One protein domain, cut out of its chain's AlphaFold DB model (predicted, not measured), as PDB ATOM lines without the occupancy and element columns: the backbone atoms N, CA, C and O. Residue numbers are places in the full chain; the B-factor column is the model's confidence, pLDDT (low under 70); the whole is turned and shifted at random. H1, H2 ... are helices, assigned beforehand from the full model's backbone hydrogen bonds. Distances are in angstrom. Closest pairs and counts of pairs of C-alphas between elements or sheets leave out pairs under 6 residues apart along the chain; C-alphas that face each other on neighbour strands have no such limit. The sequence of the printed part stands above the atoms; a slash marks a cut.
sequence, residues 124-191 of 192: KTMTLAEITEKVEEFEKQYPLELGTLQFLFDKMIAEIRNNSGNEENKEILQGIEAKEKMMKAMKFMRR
ATOM      1  N   LYS A 124      21.960  57.195  54.683       88.12
ATOM      2  CA  LYS A 124      22.406  58.600  54.713       88.12
ATOM      3  C   LYS A 124      23.312  58.920  55.900       88.12
ATOM      4  O   LYS A 124      23.835  60.027  55.979       88.12
ATOM      5  N   THR A 125      23.434  57.995  56.848       91.88
ATOM      6  CA  THR A 125      24.171  58.192  58.102       91.88
ATOM      7  C   THR A 125      25.498  57.447  58.124       91.88
ATOM      8  O   THR A 125      26.399  57.868  58.842       91.88
ATOM      9  N   MET A 126      25.626  56.369  57.348       86.19
ATOM     10  CA  MET A 126      26.865  55.607  57.235       86.19
ATOM     11  C   MET A 126      27.837  56.281  56.270       86.19
ATOM     12  O   MET A 126      27.465  56.804  55.218       86.19
ATOM     13  N   THR A 127      29.115  56.211  56.614       88.19
ATOM     14  CA  THR A 127      30.212  56.503  55.698       88.19
ATOM     15  C   THR A 127      30.330  55.409  54.637       88.19
ATOM     16  O   THR A 127      29.893  54.272  54.815       88.19
ATOM     17  N   LEU A 128      30.996  55.721  53.524       80.06
ATOM     18  CA  LEU A 128      31.238  54.744  52.456       80.06
ATOM     19  C   LEU A 128      32.028  53.509  52.932       80.06
ATOM     20  O   LEU A 128      31.814  52.405  52.427       80.06
ATOM     21  N   ALA A 129      32.928  53.680  53.907       84.69
ATOM     22  CA  ALA A 129      33.691  52.578  54.489       84.69
ATOM     23  C   ALA A 129      32.784  51.627  55.289       84.69
ATOM     24  O   ALA A 129      32.856  50.415  55.097       84.69
ATOM     25  N   GLU A 130      31.884  52.181  56.106       87.25
ATOM     26  CA  GLU A 130      30.907  51.410  56.886       87.25
ATOM     27  C   GLU A 130      29.901  50.689  55.983       87.25
ATOM     28  O   GLU A 130      29.605  49.521  56.221       87.25
ATOM     29  N   ILE A 131      29.430  51.336  54.908       85.62
ATOM     30  CA  ILE A 131      28.577  50.683  53.898       85.62
ATOM     31  C   ILE A 131      29.305  49.479  53.295       85.62
ATOM     32  O   ILE A 131      28.726  48.402  53.191       85.62
ATOM     33  N   THR A 132      30.577  49.640  52.922       85.00
ATOM     34  CA  THR A 132      31.364  48.553  52.315       85.00
ATOM     35  C   THR A 132      31.520  47.374  53.274       85.00
ATOM     36  O   THR A 132      31.279  46.235  52.885       85.00
ATOM     37  N   GLU A 133      31.877  47.637  54.532       89.94
ATOM     38  CA  GLU A 133      32.001  46.601  55.561       89.94
ATOM     39  C   GLU A 133      30.669  45.896  55.828       89.94
ATOM     40  O   GLU A 133      30.613  44.668  55.849       89.94
ATOM     41  N   LYS A 134      29.573  46.658  55.941       90.88
ATOM     42  CA  LYS A 134      28.236  46.093  56.139       90.88
ATOM     43  C   LYS A 134      27.795  45.236  54.965       90.88
ATOM     44  O   LYS A 134      27.230  44.173  55.191       90.88
ATOM     45  N   VAL A 135      28.076  45.652  53.731       89.00
ATOM     46  CA  VAL A 135      27.798  44.839  52.539       89.00
ATOM     47  C   VAL A 135      28.633  43.555  52.539       89.00
ATOM     48  O   VAL A 135      28.081  42.494  52.275       89.00
ATOM     49  N   GLU A 136      29.923  43.614  52.882       89.94
ATOM     50  CA  GLU A 136      30.787  42.424  52.966       89.94
ATOM     51  C   GLU A 136      30.322  41.436  54.052       89.94
ATOM     52  O   GLU A 136      30.354  40.220  53.850       89.94
ATOM     53  N   GLU A 137      29.878  41.932  55.211       93.25
ATOM     54  CA  GLU A 137      29.248  41.107  56.250       93.25
ATOM     55  C   GLU A 137      27.942  40.482  55.748       93.25
ATOM     56  O   GLU A 137      27.694  39.294  55.970       93.25
ATOM     57  N   PHE A 138      27.124  41.270  55.051       91.62
ATOM     58  CA  PHE A 138      25.837  40.840  54.518       91.62
ATOM     59  C   PHE A 138      25.999  39.766  53.430       91.62
ATOM     60  O   PHE A 138      25.256  38.787  53.419       91.62
ATOM     61  N   GLU A 139      27.022  39.883  52.579       90.56
ATOM     62  CA  GLU A 139      27.374  38.898  51.546       90.56
ATOM     63  C   GLU A 139      27.835  37.567  52.138       90.56
ATOM     64  O   GLU A 139      27.459  36.505  51.644       90.56
ATOM     65  N   LYS A 140      28.575  37.597  53.251       93.12
ATOM     66  CA  LYS A 140      28.949  36.371  53.974       93.12
ATOM     67  C   LYS A 140      27.745  35.677  54.611       93.12
ATOM     68  O   LYS A 140      27.743  34.452  54.710       93.12
ATOM     69  N   GLN A 141      26.752  36.442  55.065       93.88
ATOM     70  CA  GLN A 141      25.551  35.901  55.709       93.88
ATOM     71  C   GLN A 141      24.543  35.341  54.699       93.88
ATOM     72  O   GLN A 141      23.921  34.317  54.974       93.88
ATOM     73  N   TYR A 142      24.406  35.985  53.536       93.75
ATOM     74  CA  TYR A 142      23.386  35.667  52.532       93.75
ATOM     75  C   TYR A 142      23.979  35.512  51.120       93.75
ATOM     76  O   TYR A 142      23.572  36.217  50.190       93.75
ATOM     77  N   PRO A 143      24.960  34.607  50.921       92.00
ATOM     78  CA  PRO A 143      25.702  34.529  49.664       92.00
ATOM     79  C   PRO A 143      24.822  34.125  48.473       92.00
ATOM     80  O   PRO A 143      25.058  34.562  47.349       92.00
ATOM     81  N   LEU A 144      23.796  33.300  48.698       91.50
ATOM     82  CA  LEU A 144      22.937  32.796  47.624       91.50
ATOM     83  C   LEU A 144      21.833  33.775  47.264       91.50
ATOM     84  O   LEU A 144      21.559  33.974  46.082       91.50
ATOM     85  N   GLU A 145      21.218  34.404  48.260       93.00
ATOM     86  CA  GLU A 145      20.226  35.447  48.050       93.00
ATOM     87  C   GLU A 145      20.862  36.637  47.323       93.00
ATOM     88  O   GLU A 145      20.339  37.063  46.293       93.00
ATOM     89  N   LEU A 146      22.027  37.121  47.780       89.94
ATOM     90  CA  LEU A 146      22.729  38.210  47.093       89.94
ATOM     91  C   LEU A 146      23.227  37.801  45.706       89.94
ATOM     92  O   LEU A 146      23.063  38.574  44.765       89.94
ATOM     93  N   GLY A 147      23.762  36.586  45.546       87.88
ATOM     94  CA  GLY A 147      24.153  36.076  44.230       87.88
ATOM     95  C   GLY A 147      22.972  36.002  43.255       87.88
ATOM     96  O   GLY A 147      23.104  36.368  42.089       87.88
ATOM     97  N   THR A 148      21.792  35.604  43.739       89.38
ATOM     98  CA  THR A 148      20.556  35.570  42.940       89.38
ATOM     99  C   THR A 148      20.102  36.976  42.553       89.38
ATOM    100  O   THR A 148      19.792  37.220  41.387       89.38
ATOM    101  N   LEU A 149      20.099  37.923  43.499       87.94
ATOM    102  CA  LEU A 149      19.768  39.325  43.222       87.94
ATOM    103  C   LEU A 149      20.731  39.941  42.203       87.94
ATOM    104  O   LEU A 149      20.286  40.606  41.270       87.94
ATOM    105  N   GLN A 150      22.032  39.676  42.343       85.12
ATOM    106  CA  GLN A 150      23.044  40.135  41.399       85.12
ATOM    107  C   GLN A 150      22.816  39.540  40.006       85.12
ATOM    108  O   GLN A 150      22.807  40.277  39.025       85.12
ATOM    109  N   PHE A 151      22.551  38.235  39.911       86.25
ATOM    110  CA  PHE A 151      22.239  37.589  38.637       86.25
ATOM    111  C   PHE A 151      21.017  38.217  37.950       86.25
ATOM    112  O   PHE A 151      21.059  38.500  36.752       86.25
ATOM    113  N   LEU A 152      19.934  38.463  38.696       86.62
ATOM    114  CA  LEU A 152      18.737  39.119  38.161       86.62
ATOM    115  C   LEU A 152      19.040  40.546  37.693       86.62
ATOM    116  O   LEU A 152      18.608  40.943  36.613       86.62
ATOM    117  N   PHE A 153      19.815  41.298  38.473       84.06
ATOM    118  CA  PHE A 153      20.250  42.644  38.115       84.06
ATOM    119  C   PHE A 153      21.071  42.661  36.819       84.06
ATOM    120  O   PHE A 153      20.765  43.433  35.908       84.06
ATOM    121  N   ASP A 154      22.038  41.752  36.684       83.25
ATOM    122  CA  ASP A 154      22.865  41.619  35.482       83.25
ATOM    123  C   ASP A 154      22.024  41.253  34.249       83.25
ATOM    124  O   ASP A 154      22.243  41.785  33.154       83.25
ATOM    125  N   LYS A 155      21.018  40.382  34.419       86.88
ATOM    126  CA  LYS A 155      20.064  40.036  33.355       86.88
ATOM    127  C   LYS A 155      19.220  41.237  32.926       86.88
ATOM    128  O   LYS A 155      19.101  41.466  31.724       86.88
ATOM    129  N   MET A 156      18.711  42.024  33.875       84.19
ATOM    130  CA  MET A 156      17.955  43.247  33.573       84.19
ATOM    131  C   MET A 156      18.820  44.282  32.841       84.19
ATOM    132  O   MET A 156      18.379  44.855  31.848       84.19
ATOM    133  N   ILE A 157      20.077  44.482  33.255       82.12
ATOM    134  CA  ILE A 157      21.013  45.370  32.541       82.12
ATOM    135  C   ILE A 157      21.238  44.897  31.106       82.12
ATOM    136  O   ILE A 157      21.237  45.710  30.178       82.12
ATOM    137  N   ALA A 158      21.459  43.595  30.914       84.75
ATOM    138  CA  ALA A 158      21.674  43.033  29.587       84.75
ATOM    139  C   ALA A 158      20.454  43.258  28.679       84.75
ATOM    140  O   ALA A 158      20.618  43.618  27.514       84.75
ATOM    141  N   GLU A 159      19.243  43.109  29.214       85.25
ATOM    142  CA  GLU A 159      18.001  43.383  28.492       85.25
ATOM    143  C   GLU A 159      17.865  44.865  28.107       85.25
ATOM    144  O   GLU A 159      17.623  45.174  26.939       85.25
ATOM    145  N   ILE A 160      18.111  45.787  29.046       83.12
ATOM    146  CA  ILE A 160      18.089  47.239  28.786       83.12
ATOM    147  C   ILE A 160      19.095  47.607  27.687       83.12
ATOM    148  O   ILE A 160      18.776  48.380  26.781       83.12
ATOM    149  N   ARG A 161      20.300  47.018  27.724       81.25
ATOM    150  CA  ARG A 161      21.338  47.228  26.705       81.25
ATOM    151  C   ARG A 161      20.911  46.721  25.330       81.25
ATOM    152  O   ARG A 161      21.155  47.396  24.339       81.25
ATOM    153  N   ASN A 162      20.265  45.562  25.261       81.69
ATOM    154  CA  ASN A 162      19.789  45.012  23.990       81.69
ATOM    155  C   ASN A 162      18.623  45.828  23.402       81.69
ATOM    156  O   ASN A 162      18.427  45.827  22.190       81.69
ATOM    157  N   ASN A 163      17.910  46.584  24.244       77.44
ATOM    158  CA  ASN A 163      16.807  47.470  23.871       77.44
ATOM    159  C   ASN A 163      17.217  48.964  23.831       77.44
ATOM    160  O   ASN A 163      16.371  49.854  23.957       77.44
ATOM    161  N   SER A 164      18.506  49.285  23.658       62.28
ATOM    162  CA  SER A 164      19.067  50.643  23.823       62.28
ATOM    163  C   SER A 164      18.771  51.644  22.689       62.28
ATOM    164  O   SER A 164      19.434  52.679  22.591       62.28
ATOM    165  N   GLY A 165      17.808  51.356  21.808       62.50
ATOM    166  CA  GLY A 165      17.309  52.325  20.821       62.50
ATOM    167  C   GLY A 165      16.514  53.479  21.452       62.50
ATOM    168  O   GLY A 165      16.309  54.501  20.806       62.50
ATOM    169  N   ASN A 166      16.097  53.321  22.713       71.69
ATOM    170  CA  ASN A 166      15.414  54.329  23.522       71.69
ATOM    171  C   ASN A 166      16.433  55.185  24.305       71.69
ATOM    172  O   ASN A 166      17.317  54.639  24.966       71.69
ATOM    173  N   GLU A 167      16.306  56.514  24.247       74.19
ATOM    174  CA  GLU A 167      17.175  57.472  24.952       74.19
ATOM    175  C   GLU A 167      17.107  57.301  26.482       74.19
ATOM    176  O   GLU A 167      18.131  57.366  27.158       74.19
ATOM    177  N   GLU A 168      15.939  56.931  27.015       77.06
ATOM    178  CA  GLU A 168      15.730  56.620  28.438       77.06
ATOM    179  C   GLU A 168      16.610  55.446  28.911       77.06
ATOM    180  O   GLU A 168      17.237  55.496  29.969       77.06
ATOM    181  N   ASN A 169      16.751  54.409  28.079       79.88
ATOM    182  CA  ASN A 169      17.595  53.254  28.393       79.88
ATOM    183  C   ASN A 169      19.084  53.633  28.448       79.88
ATOM    184  O   ASN A 169      19.843  53.024  29.202       79.88
ATOM    185  N   LYS A 170      19.519  54.648  27.686       78.19
ATOM    186  CA  LYS A 170      20.908  55.131  27.735       78.19
ATOM    187  C   LYS A 170      21.201  55.875  29.035       78.19
ATOM    188  O   LYS A 170      22.255  55.642  29.625       78.19
ATOM    189  N   GLU A 171      20.282  56.722  29.495       79.69
ATOM    190  CA  GLU A 171      20.433  57.451  30.762       79.69
ATOM    191  C   GLU A 171      20.504  56.490  31.958       79.69
ATOM    192  O   GLU A 171      21.385  56.617  32.815       79.69
ATOM    193  N   ILE A 172      19.651  55.458  31.970       80.81
ATOM    194  CA  ILE A 172      19.667  54.410  33.003       80.81
ATOM    195  C   ILE A 172      21.018  53.677  33.022       80.81
ATOM    196  O   ILE A 172      21.620  53.513  34.088       80.81
ATOM    197  N   LEU A 173      21.533  53.272  31.857       80.56
ATOM    198  CA  LEU A 173      22.821  52.571  31.759       80.56
ATOM    199  C   LEU A 173      23.992  53.439  32.244       80.56
ATOM    200  O   LEU A 173      24.858  52.941  32.965       80.56
ATOM    201  N   GLN A 174      23.999  54.736  31.927       81.31
ATOM    202  CA  GLN A 174      25.033  55.661  32.404       81.31
ATOM    203  C   GLN A 174      25.029  55.795  33.933       81.31
ATOM    204  O   GLN A 174      26.093  55.762  34.561       81.31
ATOM    205  N   GLY A 175      23.844  55.895  34.547       79.50
ATOM    206  CA  GLY A 175      23.706  55.945  36.005       79.50
ATOM    207  C   GLY A 175      24.220  54.674  36.693       79.50
ATOM    208  O   GLY A 175      24.932  54.746  37.699       79.50
ATOM    209  N   ILE A 176      23.916  53.509  36.116       80.75
ATOM    210  CA  ILE A 176      24.388  52.206  36.605       80.75
ATOM    211  C   ILE A 176      25.917  52.100  36.511       80.75
ATOM    212  O   ILE A 176      26.572  51.765  37.501       80.75
ATOM    213  N   GLU A 177      26.504  52.438  35.362       79.12
ATOM    214  CA  GLU A 177      27.957  52.373  35.156       79.12
ATOM    215  C   GLU A 177      28.727  53.318  36.088       79.12
ATOM    216  O   GLU A 177      29.803  52.969  36.586       79.12
ATOM    217  N   ALA A 178      28.185  54.511  36.348       75.44
ATOM    218  CA  ALA A 178      28.773  55.456  37.292       75.44
ATOM    219  C   ALA A 178      28.822  54.867  38.713       75.44
ATOM    220  O   ALA A 178      29.865  54.920  39.375       75.44
ATOM    221  N   LYS A 179      27.727  54.233  39.155       72.62
ATOM    222  CA  LYS A 179      27.643  53.579  40.469       72.62
ATOM    223  C   LYS A 179      28.592  52.378  40.571       72.62
ATOM    224  O   LYS A 179      29.267  52.213  41.587       72.62
ATOM    225  N   GLU A 180      28.716  51.575  39.515       73.69
ATOM    226  CA  GLU A 180      29.624  50.420  39.491       73.69
ATOM    227  C   GLU A 180      31.104  50.839  39.531       73.69
ATOM    228  O   GLU A 180      31.893  50.285  40.305       73.69
ATOM    229  N   LYS A 181      31.490  51.859  38.748       73.06
ATOM    230  CA  LYS A 181      32.849  52.431  38.772       73.06
ATOM    231  C   LYS A 181      33.199  52.976  40.153       73.06
ATOM    232  O   LYS A 181      34.303  52.722  40.637       73.06
ATOM    233  N   MET A 182      32.256  53.655  40.806       65.88
ATOM    234  CA  MET A 182      32.426  54.138  42.176       65.88
ATOM    235  C   MET A 182      32.679  52.975  43.149       65.88
ATOM    236  O   MET A 182      33.661  53.003  43.891       65.88
ATOM    237  N   MET A 183      31.869  51.911  43.101       69.38
ATOM    238  CA  MET A 183      32.056  50.731  43.960       69.38
ATOM    239  C   MET A 183      33.395  50.015  43.717       69.38
ATOM    240  O   MET A 183      34.074  49.631  44.674       69.38
ATOM    241  N   LYS A 184      33.827  49.879  42.457       71.56
ATOM    242  CA  LYS A 184      35.138  49.295  42.116       71.56
ATOM    243  C   LYS A 184      36.305  50.150  42.617       71.56
ATOM    244  O   LYS A 184      37.253  49.603  43.180       71.56
ATOM    245  N   ALA A 185      36.228  51.473  42.460       62.22
ATOM    246  CA  ALA A 185      37.246  52.395  42.962       62.22
ATOM    247  C   ALA A 185      37.387  52.311  44.492       62.22
ATOM    248  O   ALA A 185      38.505  52.280  45.006       62.22
ATOM    249  N   MET A 186      36.271  52.174  45.217       62.72
ATOM    250  CA  MET A 186      36.280  51.988  46.673       62.72
ATOM    251  C   MET A 186      36.954  50.674  47.093       62.72
ATOM    252  O   MET A 186      37.839  50.692  47.950       62.72
ATOM    253  N   LYS A 187      36.628  49.548  46.433       65.00
ATOM    254  CA  LYS A 187      37.308  48.258  46.676       65.00
ATOM    255  C   LYS A 187      38.820  48.339  46.425       65.00
ATOM    256  O   LYS A 187      39.586  47.671  47.115       65.00
ATOM    257  N   PHE A 188      39.260  49.144  45.457       64.00
ATOM    258  CA  PHE A 188      40.681  49.328  45.149       64.00
ATOM    259  C   PHE A 188      41.415  50.181  46.196       64.00
ATOM    260  O   PHE A 188      42.528  49.834  46.585       64.00
ATOM    261  N   MET A 189      40.793  51.256  46.693       52.12
ATOM    262  CA  MET A 189      41.403  52.133  47.705       52.12
ATOM    263  C   MET A 189      41.612  51.448  49.063       52.12
ATOM    264  O   MET A 189      42.529  51.828  49.778       52.12
ATOM    265  N   ARG A 190      40.829  50.413  49.396       57.09
ATOM    266  CA  ARG A 190      40.964  49.637  50.646       57.09
ATOM    267  C   ARG A 190      42.086  48.581  50.614       57.09
ATOM    268  O   ARG A 190      42.399  48.001  51.645       57.09
ATOM    269  N   ARG A 191      42.660  48.287  49.438       57.41
ATOM    270  CA  ARG A 191      43.756  47.305  49.257       57.41
ATOM    271  C   ARG A 191      45.162  47.922  49.372       57.41
ATOM    272  O   ARG A 191      46.137  47.216  49.127       57.41
TER     273      ARG A 191
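This is residues 124 to 191 of the 192 residues of the protein "DUF148 domain-containing protein" of Caenorhabditis brenneri (UniProt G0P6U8). Three helices make an open triangular frame: H2 and H3 meet as a V through residues 157 to 161 and 169 to 173, and H1 spans the V's wide end. The printed part has 68 residues, 57 of them in three named helices that follow along the chain as H1, H2, H3; there is no named strand, and the class is all helix. The whole is loose, with a radius of gyration of the C-alphas of 14.5 A and spans of 38 by 25 by 24 A.

H1, residues 128 to 141, begins at C-alpha 128 (31.238, 54.744, 52.456) and is 19.9 A long. H2, residues 143 to 162, is 28.4 A long. H3, residues 167 to 189, is 33.7 A long and ends at C-alpha 189 (41.403, 52.133, 47.705).

H1 and H2 are close but not clearly touching, the closest C-alphas, of Glu 139 and Leu 146, 6.5 A apart. They run opposite ways at a steep tilt of 66 degrees. H2 and H3, a helical hairpin, touch, closest at the C-alphas of Ile 160 and Asn 169, 6.0 A apart; their steep tilt is 41 degrees, opposite ways. H1 and H3 are near each other. Every O i to N i+4 pair is within hydrogen-bond range in H1, H2 and H3.

The C-alphas farthest apart, of Gln 141 and Gly 165, are 39.4 A apart. The printed part has no cut, and both links are tight. The model's pLDDT is under 70 at residues 164 to 165, 182 to 183 and 185 to 191.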